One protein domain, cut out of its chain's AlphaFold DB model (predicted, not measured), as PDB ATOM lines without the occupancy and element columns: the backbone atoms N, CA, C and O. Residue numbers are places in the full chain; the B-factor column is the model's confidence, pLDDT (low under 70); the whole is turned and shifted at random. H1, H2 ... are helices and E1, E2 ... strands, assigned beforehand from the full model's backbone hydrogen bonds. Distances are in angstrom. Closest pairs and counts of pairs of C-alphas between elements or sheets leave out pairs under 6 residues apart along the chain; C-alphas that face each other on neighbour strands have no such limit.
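This is residues 11 to 76 of the 76 residues of an uncharacterized protein of Bradyrhizobiaceae bacterium (UniProt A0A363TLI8). A long two-stranded hairpin, E2 and E3, bends over into an arch, with the short strand E1 beside E2 at one foot and a second, small hairpin, E4 and E5, at the other foot. The link of residues 45 to 55 runs back under the arch to the short helix H1 in its hollow, and the loop end of the small hairpin, residues 67 to 72, sticks out. The printed part has 66 residues with five named strands and one named helix, in the order E1 E2 E3 H1 E4 E5, and is mostly strand. The sheets E1 - E2 - E3 and E4 - E5 are both antiparallel. The whole is only just loose, close to compact, with a radius of gyration of the C-alphas of 13.3 A, and flat, spanning 31 by 30 by 16 A.

E1, residues 11 to 14, and E2, residues 17 to 31, form a hairpin, with N 12 and O 19 within hydrogen-bond range at 2.9 A. E2 and E3, residues 34 to 44, form the next hairpin, with N 24 and O 41 at 2.9 A and N 31 and O 34 at 2.9 A. E1, E2 and E3 are a meander, each strand the antiparallel neighbour of the one before. The pairing is staggered: E2 pairs with E1 over residues 17 to 20 and with E3 over residues 21 to 31. E2 bends by 106 degrees at residue 27 and E3 by 86 degrees at residue 37, and the sheet is strongly twisted. H1, residues 56 to 59, is on this sheet but only grazes it, with residues 57 to 58; its closest C-alpha pair with E3 is Val 39 and Phe 58, 7.3 A. H1 is too short for an O i to N i+4 pair, and its one O i to N i+3 pair is within range. E4, residues 64 to 67, and E5, residues 72 to 75, form a hairpin, with N 73 and O 66 at 2.9 A. The closest C-alphas of E3 and E5 are those of Val 34 and Glu 75, 6.7 A. E1 is apart from E4 and E5.

E1 begins at C-alpha 11, (18.616, 23.123, 235.969). E2 is 27.5 A from first to last C-alpha and ends at C-alpha 31, (29.333, 19.789, 260.939). E3 measures 24.1 A, H1 4.8 A and E4 10.2 A. E5 ends at C-alpha 75, (35.774, 11.785, 259.880).

The C-alphas farthest apart are those of Arg 11 and Asp 70, 33.9 A. The link from E3 to H1, 11 residues, is long; the other links are tight. The printed part has no cut, and Arg 76 is the chain's last residue. The mean pLDDT of the printed part is 91.5, and no printed residue is under 70.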
ATOM      1  N   ARG A  11      19.624  24.166 235.731       91.19
ATOM      2  CA  ARG A  11      18.616  23.123 235.969       91.19
ATOM      3  C   ARG A  11      19.296  21.902 236.562       91.19
ATOM      4  O   ARG A  11      20.270  21.412 236.000       91.19
ATOM      5  N   VAL A  12      18.768  21.404 237.673       89.25
ATOM      6  CA  VAL A  12      19.282  20.213 238.352       89.25
ATOM      7  C   VAL A  12      18.177  19.185 238.515       89.25
ATOM      8  O   VAL A  12      17.033  19.530 238.815       89.25
ATOM      9  N   SER A  13      18.519  17.921 238.286       88.25
ATOM     10  CA  SER A  13      17.622  16.805 238.564       88.25
ATOM     11  C   SER A  13      17.751  16.421 240.032       88.25
ATOM     12  O   SER A  13      18.859  16.225 240.528       88.25
ATOM     13  N   THR A  14      16.624  16.343 240.731       83.31
ATOM     14  CA  THR A  14      16.539  15.919 242.132       83.31
ATOM     15  C   THR A  14      15.539  14.771 242.248       83.31
ATOM     16  O   THR A  14      14.779  14.511 241.315       83.31
ATOM     17  N   ALA A  15      15.490  14.109 243.404       78.50
ATOM     18  CA  ALA A  15      14.479  13.082 243.665       78.50
ATOM     19  C   ALA A  15      13.037  13.617 243.526       78.50
ATOM     20  O   ALA A  15      12.152  12.899 243.080       78.50
ATOM     21  N   ASN A  16      12.819  14.905 243.817       77.44
ATOM     22  CA  ASN A  16      11.519  15.572 243.692       77.44
ATOM     23  C   ASN A  16      11.295  16.189 242.294       77.44
ATOM     24  O   ASN A  16      10.473  17.091 242.129       77.44
ATOM     25  N   GLY A  17      12.052  15.743 241.286       84.75
ATOM     26  CA  GLY A  17      12.014  16.264 239.921       84.75
ATOM     27  C   GLY A  17      13.024  17.385 239.667       84.75
ATOM     28  O   GLY A  17      14.015  17.550 240.381       84.75
ATOM     29  N   VAL A  18      12.802  18.155 238.600       89.56
ATOM     30  CA  VAL A  18      13.747  19.193 238.161       89.56
ATOM     31  C   VAL A  18      13.546  20.491 238.948       89.56
ATOM     32  O   VAL A  18      12.430  21.005 239.048       89.56
ATOM     33  N   ALA A  19      14.640  21.058 239.453       90.50
ATOM     34  CA  ALA A  19      14.675  22.348 240.140       90.50
ATOM     35  C   ALA A  19      15.632  23.323 239.438       90.50
ATOM     36  O   ALA A  19      16.547  22.906 238.724       90.50
ATOM     37  N   ARG A  20      15.426  24.629 239.651       92.56
ATOM     38  CA  ARG A  20      16.438  25.637 239.320       92.56
ATOM     39  C   ARG A  20      17.366  25.842 240.501       92.56
ATOM     40  O   ARG A  20      16.930  25.780 241.652       92.56
ATOM     41  N   ALA A  21      18.629  26.081 240.192       92.94
ATOM     42  CA  ALA A  21      19.691  26.217 241.158       92.94
ATOM     43  C   ALA A  21      20.619  27.372 240.791       92.94
ATOM     44  O   ALA A  21      20.872  27.644 239.619       92.94
ATOM     45  N   MET A  22      21.162  27.999 241.821       93.31
ATOM     46  CA  MET A  22      22.243  28.965 241.746       93.31
ATOM     47  C   MET A  22      23.487  28.330 242.360       93.31
ATOM     48  O   MET A  22      23.424  27.774 243.458       93.31
ATOM     49  N   ALA A  23      24.609  28.389 241.650       91.19
ATOM     50  CA  ALA A  23      25.877  27.909 242.181       91.19
ATOM     51  C   ALA A  23      26.497  28.954 243.104       91.19
ATOM     52  O   ALA A  23      26.566  30.129 242.753       91.19
ATOM     53  N   VAL A  24      26.966  28.506 244.263       93.06
ATOM     54  CA  VAL A  24      27.637  29.345 245.257       93.06
ATOM     55  C   VAL A  24      28.875  28.639 245.789       93.06
ATOM     56  O   VAL A  24      28.997  27.414 245.721       93.06
ATOM     57  N   ARG A  25      29.783  29.424 246.369       92.81
ATOM     58  CA  ARG A  25      30.947  28.917 247.096       92.81
ATOM     59  C   ARG A  25      30.850  29.336 248.556       92.81
ATOM     60  O   ARG A  25      30.788  30.527 248.868       92.81
ATOM     61  N   LEU A  26      30.772  28.355 249.447       94.12
ATOM     62  CA  LEU A  26      30.733  28.569 250.888       94.12
ATOM     63  C   LEU A  26      32.166  28.606 251.413       94.12
ATOM     64  O   LEU A  26      32.946  27.684 251.182       94.12
ATOM     65  N   ASN A  27      32.515  29.666 252.141       96.31
ATOM     66  CA  ASN A  27      33.872  29.821 252.674       96.31
ATOM     67  C   ASN A  27      34.226  28.708 253.668       96.31
ATOM     68  O   ASN A  27      35.366  28.249 253.694       96.31
ATOM     69  N   ARG A  28      33.247  28.288 254.475       95.31
ATOM     70  CA  ARG A  28      33.385  27.293 255.535       95.31
ATOM     71  C   ARG A  28      32.052  26.576 255.744       95.31
ATOM     72  O   ARG A  28      31.004  27.220 255.698       95.31
ATOM     73  N   VAL A  29      32.110  25.270 255.971       95.12
ATOM     74  CA  VAL A  29      30.998  24.437 256.434       95.12
ATOM     75  C   VAL A  29      31.498  23.645 257.632       95.12
ATOM     76  O   VAL A  29      32.494  22.929 257.519       95.12
ATOM     77  N   ASP A  30      30.805  23.793 258.756       94.50
ATOM     78  CA  ASP A  30      31.067  23.065 259.993       94.50
ATOM     79  C   ASP A  30      29.916  22.103 260.273       94.50
ATOM     80  O   ASP A  30      28.750  22.502 260.261       94.50
ATOM     81  N   VAL A  31      30.256  20.842 260.516       91.25
ATOM     82  CA  VAL A  31      29.333  19.789 260.939       91.25
ATOM     83  C   VAL A  31      30.004  19.058 262.090       91.25
ATOM     84  O   VAL A  31      30.948  18.306 261.864       91.25
ATOM     85  N   GLU A  32      29.545  19.304 263.315       87.81
ATOM     86  CA  GLU A  32      30.167  18.770 264.535       87.81
ATOM     87  C   GLU A  32      31.691  19.022 264.562       87.81
ATOM     88  O   GLU A  32      32.146  20.166 264.598       87.81
ATOM     89  N   ASN A  33      32.493  17.958 264.510       88.56
ATOM     90  CA  ASN A  33      33.954  17.972 264.517       88.56
ATOM     91  C   ASN A  33      34.590  18.058 263.114       88.56
ATOM     92  O   ASN A  33      35.814  18.004 262.990       88.56
ATOM     93  N   VAL A  34      33.789  18.184 262.053       92.62
ATOM     94  CA  VAL A  34      34.255  18.270 260.666       92.62
ATOM     95  C   VAL A  34      34.113  19.696 260.148       92.62
ATOM     96  O   VAL A  34      33.010  20.197 259.937       92.62
ATOM     97  N   THR A  35      35.247  20.318 259.836       94.88
ATOM     98  CA  THR A  35      35.299  21.612 259.148       94.88
ATOM     99  C   THR A  35      35.857  21.441 257.743       94.88
ATOM    100  O   THR A  35      36.999  20.999 257.566       94.88
ATOM    101  N   LEU A  36      35.088  21.842 256.728       93.88
ATOM    102  CA  LEU A  36      35.561  21.989 255.351       93.88
ATOM    103  C   LEU A  36      35.573  23.463 254.950       93.88
ATOM    104  O   LEU A  36      34.638  24.209 255.226       93.88
ATOM    105  N   TYR A  37      36.622  23.861 254.238       95.25
ATOM    106  CA  TYR A  37      36.733  25.182 253.627       95.25
ATOM    107  C   TYR A  37      36.498  25.086 252.132       95.25
ATOM    108  O   TYR A  37      36.724  24.028 251.538       95.25
ATOM    109  N   ASP A  38      36.101  26.203 251.538       94.19
ATOM    110  CA  ASP A  38      35.938  26.321 250.096       94.19
ATOM    111  C   ASP A  38      35.031  25.219 249.514       94.19
ATOM    112  O   ASP A  38      35.471  24.284 248.840       94.19
ATOM    113  N   VAL A  39      33.760  25.248 249.908       94.56
ATOM    114  CA  VAL A  39      32.784  24.201 249.592       94.56
ATOM    115  C   VAL A  39      31.863  24.686 248.480       94.56
ATOM    116  O   VAL A  39      31.158  25.684 248.628       94.56
ATOM    117  N   GLU A  40      31.851  23.961 247.365       92.69
ATOM    118  CA  GLU A  40      30.879  24.168 246.292       92.69
ATOM    119  C   GLU A  40      29.476  23.778 246.761       92.69
ATOM    120  O   GLU A  40      29.280  22.704 247.335       92.69
ATOM    121  N   ALA A  41      28.491  24.636 246.498       94.06
ATOM    122  CA  ALA A  41      27.108  24.383 246.877       94.06
ATOM    123  C   ALA A  41      26.117  24.892 245.824       94.06
ATOM    124  O   ALA A  41      26.437  25.700 244.948       94.06
ATOM    125  N   LEU A  42      24.880  24.417 245.946       92.94
ATOM    126  CA  LEU A  42      23.747  24.853 245.143       92.94
ATOM    127  C   LEU A  42      22.659  25.400 246.064       92.94
ATOM    128  O   LEU A  42      22.267  24.742 247.024       92.94
ATOM    129  N   VAL A  43      22.140  26.580 245.736       92.38
ATOM    130  CA  VAL A  43      20.919  27.124 246.338       92.38
ATOM    131  C   VAL A  43      19.779  26.841 245.374       92.38
ATOM    132  O   VAL A  43      19.851  27.252 244.219       92.38
ATOM    133  N   LEU A  44      18.749  26.119 245.815       91.44
ATOM    134  CA  LEU A  44      17.572  25.823 244.990       91.44
ATOM    135  C   LEU A  44      16.488  26.891 245.159       91.44
ATOM    136  O   LEU A  44      16.451  27.591 246.171       91.44
ATOM    137  N   ASP A  45      15.582  26.982 244.180       89.19
ATOM    138  CA  ASP A  45      14.353  27.774 244.311       89.19
ATOM    139  C   ASP A  45      13.626  27.450 245.634       89.19
ATOM    140  O   ASP A  45      13.564  26.296 246.081       89.19
ATOM    141  N   ARG A  46      13.027  28.476 246.252       86.06
ATOM    142  CA  ARG A  46      12.285  28.330 247.512       86.06
ATOM    143  C   ARG A  46      11.229  27.222 247.397       86.06
ATOM    144  O   ARG A  46      10.490  27.152 246.419       86.06
ATOM    145  N   GLY A  47      11.147  26.371 248.420       87.00
ATOM    146  CA  GLY A  47      10.166  25.283 248.497       87.00
ATOM    147  C   GLY A  47      10.526  24.028 247.697       87.00
ATOM    148  O   GLY A  47       9.779  23.057 247.749       87.00
ATOM    149  N   LYS A  48      11.660  23.996 246.982       88.81
ATOM    150  CA  LYS A  48      12.136  22.780 246.292       88.81
ATOM    151  C   LYS A  48      12.863  21.795 247.201       88.81
ATOM    152  O   LYS A  48      13.053  20.644 246.816       88.81
ATOM    153  N   LEU A  49      13.253  22.233 248.394       85.81
ATOM    154  CA  LEU A  49      13.977  21.420 249.355       85.81
ATOM    155  C   LEU A  49      13.571  21.799 250.781       85.81
ATOM    156  O   LEU A  49      13.558  22.980 251.122       85.81
ATOM    157  N   ALA A  50      13.220  20.798 251.589       86.44
ATOM    158  CA  ALA A  50      12.774  21.000 252.969       86.44
ATOM    159  C   ALA A  50      13.940  21.122 253.963       86.44
ATOM    160  O   ALA A  50      13.819  21.813 254.970       86.44
ATOM    161  N   VAL A  51      15.063  20.457 253.677       88.69
ATOM    162  CA  VAL A  51      16.245  20.385 254.548       88.69
ATOM    163  C   VAL A  51      17.522  20.532 253.730       88.69
ATOM    164  O   VAL A  51      17.567  20.110 252.579       88.69
ATOM    165  N   ASN A  52      18.581  21.087 254.315       90.50
ATOM    166  CA  ASN A  52      19.878  21.134 253.641       90.50
ATOM    167  C   ASN A  52      20.414  19.714 253.408       90.50
ATOM    168  O   ASN A  52      20.264  18.843 254.262       90.50
ATOM    169  N   LEU A  53      21.059  19.492 252.262       92.44
ATOM    170  CA  LEU A  53      21.619  18.194 251.893       92.44
ATOM    171  C   LEU A  53      23.137  18.289 251.751       92.44
ATOM    172  O   LEU A  53      23.646  19.131 251.010       92.44
ATOM    173  N   LEU A  54      23.849  17.375 252.409       92.50
ATOM    174  CA  LEU A  54      25.263  17.129 252.145       92.50
ATOM    175  C   LEU A  54      25.371  16.116 251.005       92.50
ATOM    176  O   LEU A  54      25.040  14.943 251.155       92.50
ATOM    177  N   GLY A  55      25.789  16.597 249.837       91.00
ATOM    178  CA  GLY A  55      25.962  15.765 248.651       91.00
ATOM    179  C   GLY A  55      27.296  15.019 248.625       91.00
ATOM    180  O   GLY A  55      28.212  15.285 249.404       91.00
ATOM    181  N   MET A  56      27.451  14.135 247.639       91.31
ATOM    182  CA  MET A  56      28.675  13.344 247.462       91.31
ATOM    183  C   MET A  56      29.941  14.186 247.243       91.31
ATOM    184  O   MET A  56      31.024  13.739 247.604       91.31
ATOM    185  N   SER A  57      29.838  15.397 246.681       91.19
ATOM    186  CA  SER A  57      30.986  16.307 246.536       91.19
ATOM    187  C   SER A  57      31.559  16.756 247.885       91.19
ATOM    188  O   SER A  57      32.767  16.951 247.997       91.19
ATOM    189  N   PHE A  58      30.717  16.873 248.916       93.62
ATOM    190  CA  PHE A  58      31.147  17.100 250.293       93.62
ATOM    191  C   PHE A  58      31.680  15.803 250.908       93.62
ATOM    192  O   PHE A  58      32.809  15.771 251.388       93.62
ATOM    193  N   LEU A  59      30.898  14.716 250.842       93.75
ATOM    194  CA  LEU A  59      31.216  13.452 251.521       93.75
ATOM    195  C   LEU A  59      32.537  12.831 251.043       93.75
ATOM    196  O   LEU A  59      33.279  12.278 251.842       93.75
ATOM    197  N   ARG A  60      32.887  12.979 249.759       93.62
ATOM    198  CA  ARG A  60      34.162  12.491 249.199       93.62
ATOM    199  C   ARG A  60      35.403  13.245 249.689       93.62
ATOM    200  O   ARG A  60      36.510  12.819 249.380       93.62
ATOM    201  N   ARG A  61      35.238  14.378 250.380       93.31
ATOM    202  CA  ARG A  61      36.349  15.144 250.976       93.31
ATOM    203  C   ARG A  61      36.686  14.696 252.397       93.31
ATOM    204  O   ARG A  61      37.654  15.202 252.958       93.31
ATOM    205  N   LEU A  62      35.865  13.823 252.969       93.75
ATOM    206  CA  LEU A  62      36.076  13.217 254.275       93.75
ATOM    207  C   LEU A  62      37.057  12.052 254.136       93.75
ATOM    208  O   LEU A  62      37.034  11.353 253.121       93.75
ATOM    209  N   SER A  63      37.891  11.826 255.150       94.06
ATOM    210  CA  SER A  63      38.718  10.618 255.222       94.06
ATOM    211  C   SER A  63      37.861   9.368 255.421       94.06
ATOM    212  O   SER A  63      38.198   8.301 254.904       94.06
ATOM    213  N   ARG A  64      36.711   9.511 256.097       93.69
ATOM    214  CA  ARG A  64      35.730   8.443 256.291       93.69
ATOM    215  C   ARG A  64      34.297   8.970 256.255       93.69
ATOM    216  O   ARG A  64      33.954   9.948 256.919       93.69
ATOM    217  N   PHE A  65      33.451   8.261 255.514       94.31
ATOM    218  CA  PHE A  65      31.995   8.373 255.548       94.31
ATOM    219  C   PHE A  65      31.406   6.963 255.593       94.31
ATOM    220  O   PHE A  65      31.623   6.177 254.671       94.31
ATOM    221  N   GLU A  66      30.675   6.642 256.656       95.06
ATOM    222  CA  GLU A  66      30.055   5.326 256.836       95.06
ATOM    223  C   GLU A  66      28.614   5.487 257.317       95.06
ATOM    224  O   GLU A  66      28.343   6.214 258.274       95.06
ATOM    225  N   VAL A  67      27.689   4.794 256.654       94.50
ATOM    226  CA  VAL A  67      26.287   4.712 257.076       94.50
ATOM    227  C   VAL A  67      26.117   3.447 257.904       94.50
ATOM    228  O   VAL A  67      26.386   2.346 257.422       94.50
ATOM    229  N   ARG A  68      25.664   3.607 259.145       95.44
ATOM    230  CA  ARG A  68      25.332   2.523 260.073       95.44
ATOM    231  C   ARG A  68      23.815   2.481 260.291       95.44
ATOM    232  O   ARG A  68      23.128   3.423 259.896       95.44
ATOM    233  N   PRO A  69      23.266   1.401 260.876       97.19
ATOM    234  CA  PRO A  69      21.819   1.268 261.050       97.19
ATOM    235  C   PRO A  69      21.163   2.414 261.836       97.19
ATOM    236  O   PRO A  69      20.017   2.758 261.569       97.19
ATOM    237  N   ASP A  70      21.883   2.998 262.791       96.75
ATOM    238  CA  ASP A  70      21.383   3.980 263.757       96.75
ATOM    239  C   ASP A  70      22.072   5.353 263.660       96.75
ATOM    240  O   ASP A  70      21.545   6.341 264.168       96.75
ATOM    241  N   HIS A  71      23.234   5.439 263.005       92.75
ATOM    242  CA  HIS A  71      23.987   6.685 262.881       92.75
ATOM    243  C   HIS A  71      24.845   6.743 261.614       92.75
ATOM    244  O   HIS A  71      24.999   5.779 260.867       92.75
ATOM    245  N   ILE A  72      25.428   7.913 261.373       92.81
ATOM    246  CA  ILE A  72      26.404   8.150 260.312       92.81
ATOM    247  C   ILE A  72      27.722   8.546 260.971       92.81
ATOM    248  O   ILE A  72      27.733   9.352 261.899       92.81
ATOM    249  N   VAL A  73      28.828   7.993 260.477       93.00
ATOM    250  CA  VAL A  73      30.182   8.359 260.900       93.00
ATOM    251  C   VAL A  73      30.793   9.285 259.856       93.00
ATOM    252  O   VAL A  73      30.859   8.925 258.678       93.00
ATOM    253  N   LEU A  74      31.241  10.463 260.298       93.81
ATOM    254  CA  LEU A  74      31.958  11.457 259.498       93.81
ATOM    255  C   LEU A  74      33.323  11.715 260.145       93.81
ATOM    256  O   LEU A  74      33.382  12.133 261.299       93.81
ATOM    257  N   GLU A  75      34.411  11.496 259.408       92.06
ATOM    258  CA  GLU A  75      35.774  11.785 259.880       92.06
ATOM    259  C   GLU A  75      36.533  12.601 258.834       92.06
ATOM    260  O   GLU A  75      36.366  12.403 257.627       92.06
ATOM    261  N   ARG A  76      37.342  13.562 259.294       86.25
ATOM    262  CA  ARG A  76      38.092  14.454 258.408       86.25
ATOM    263  C   ARG A  76      39.348  13.806 257.851       86.25
ATOM    264  O   ARG A  76      40.021  13.069 258.602       86.25
TER     265      ARG A  76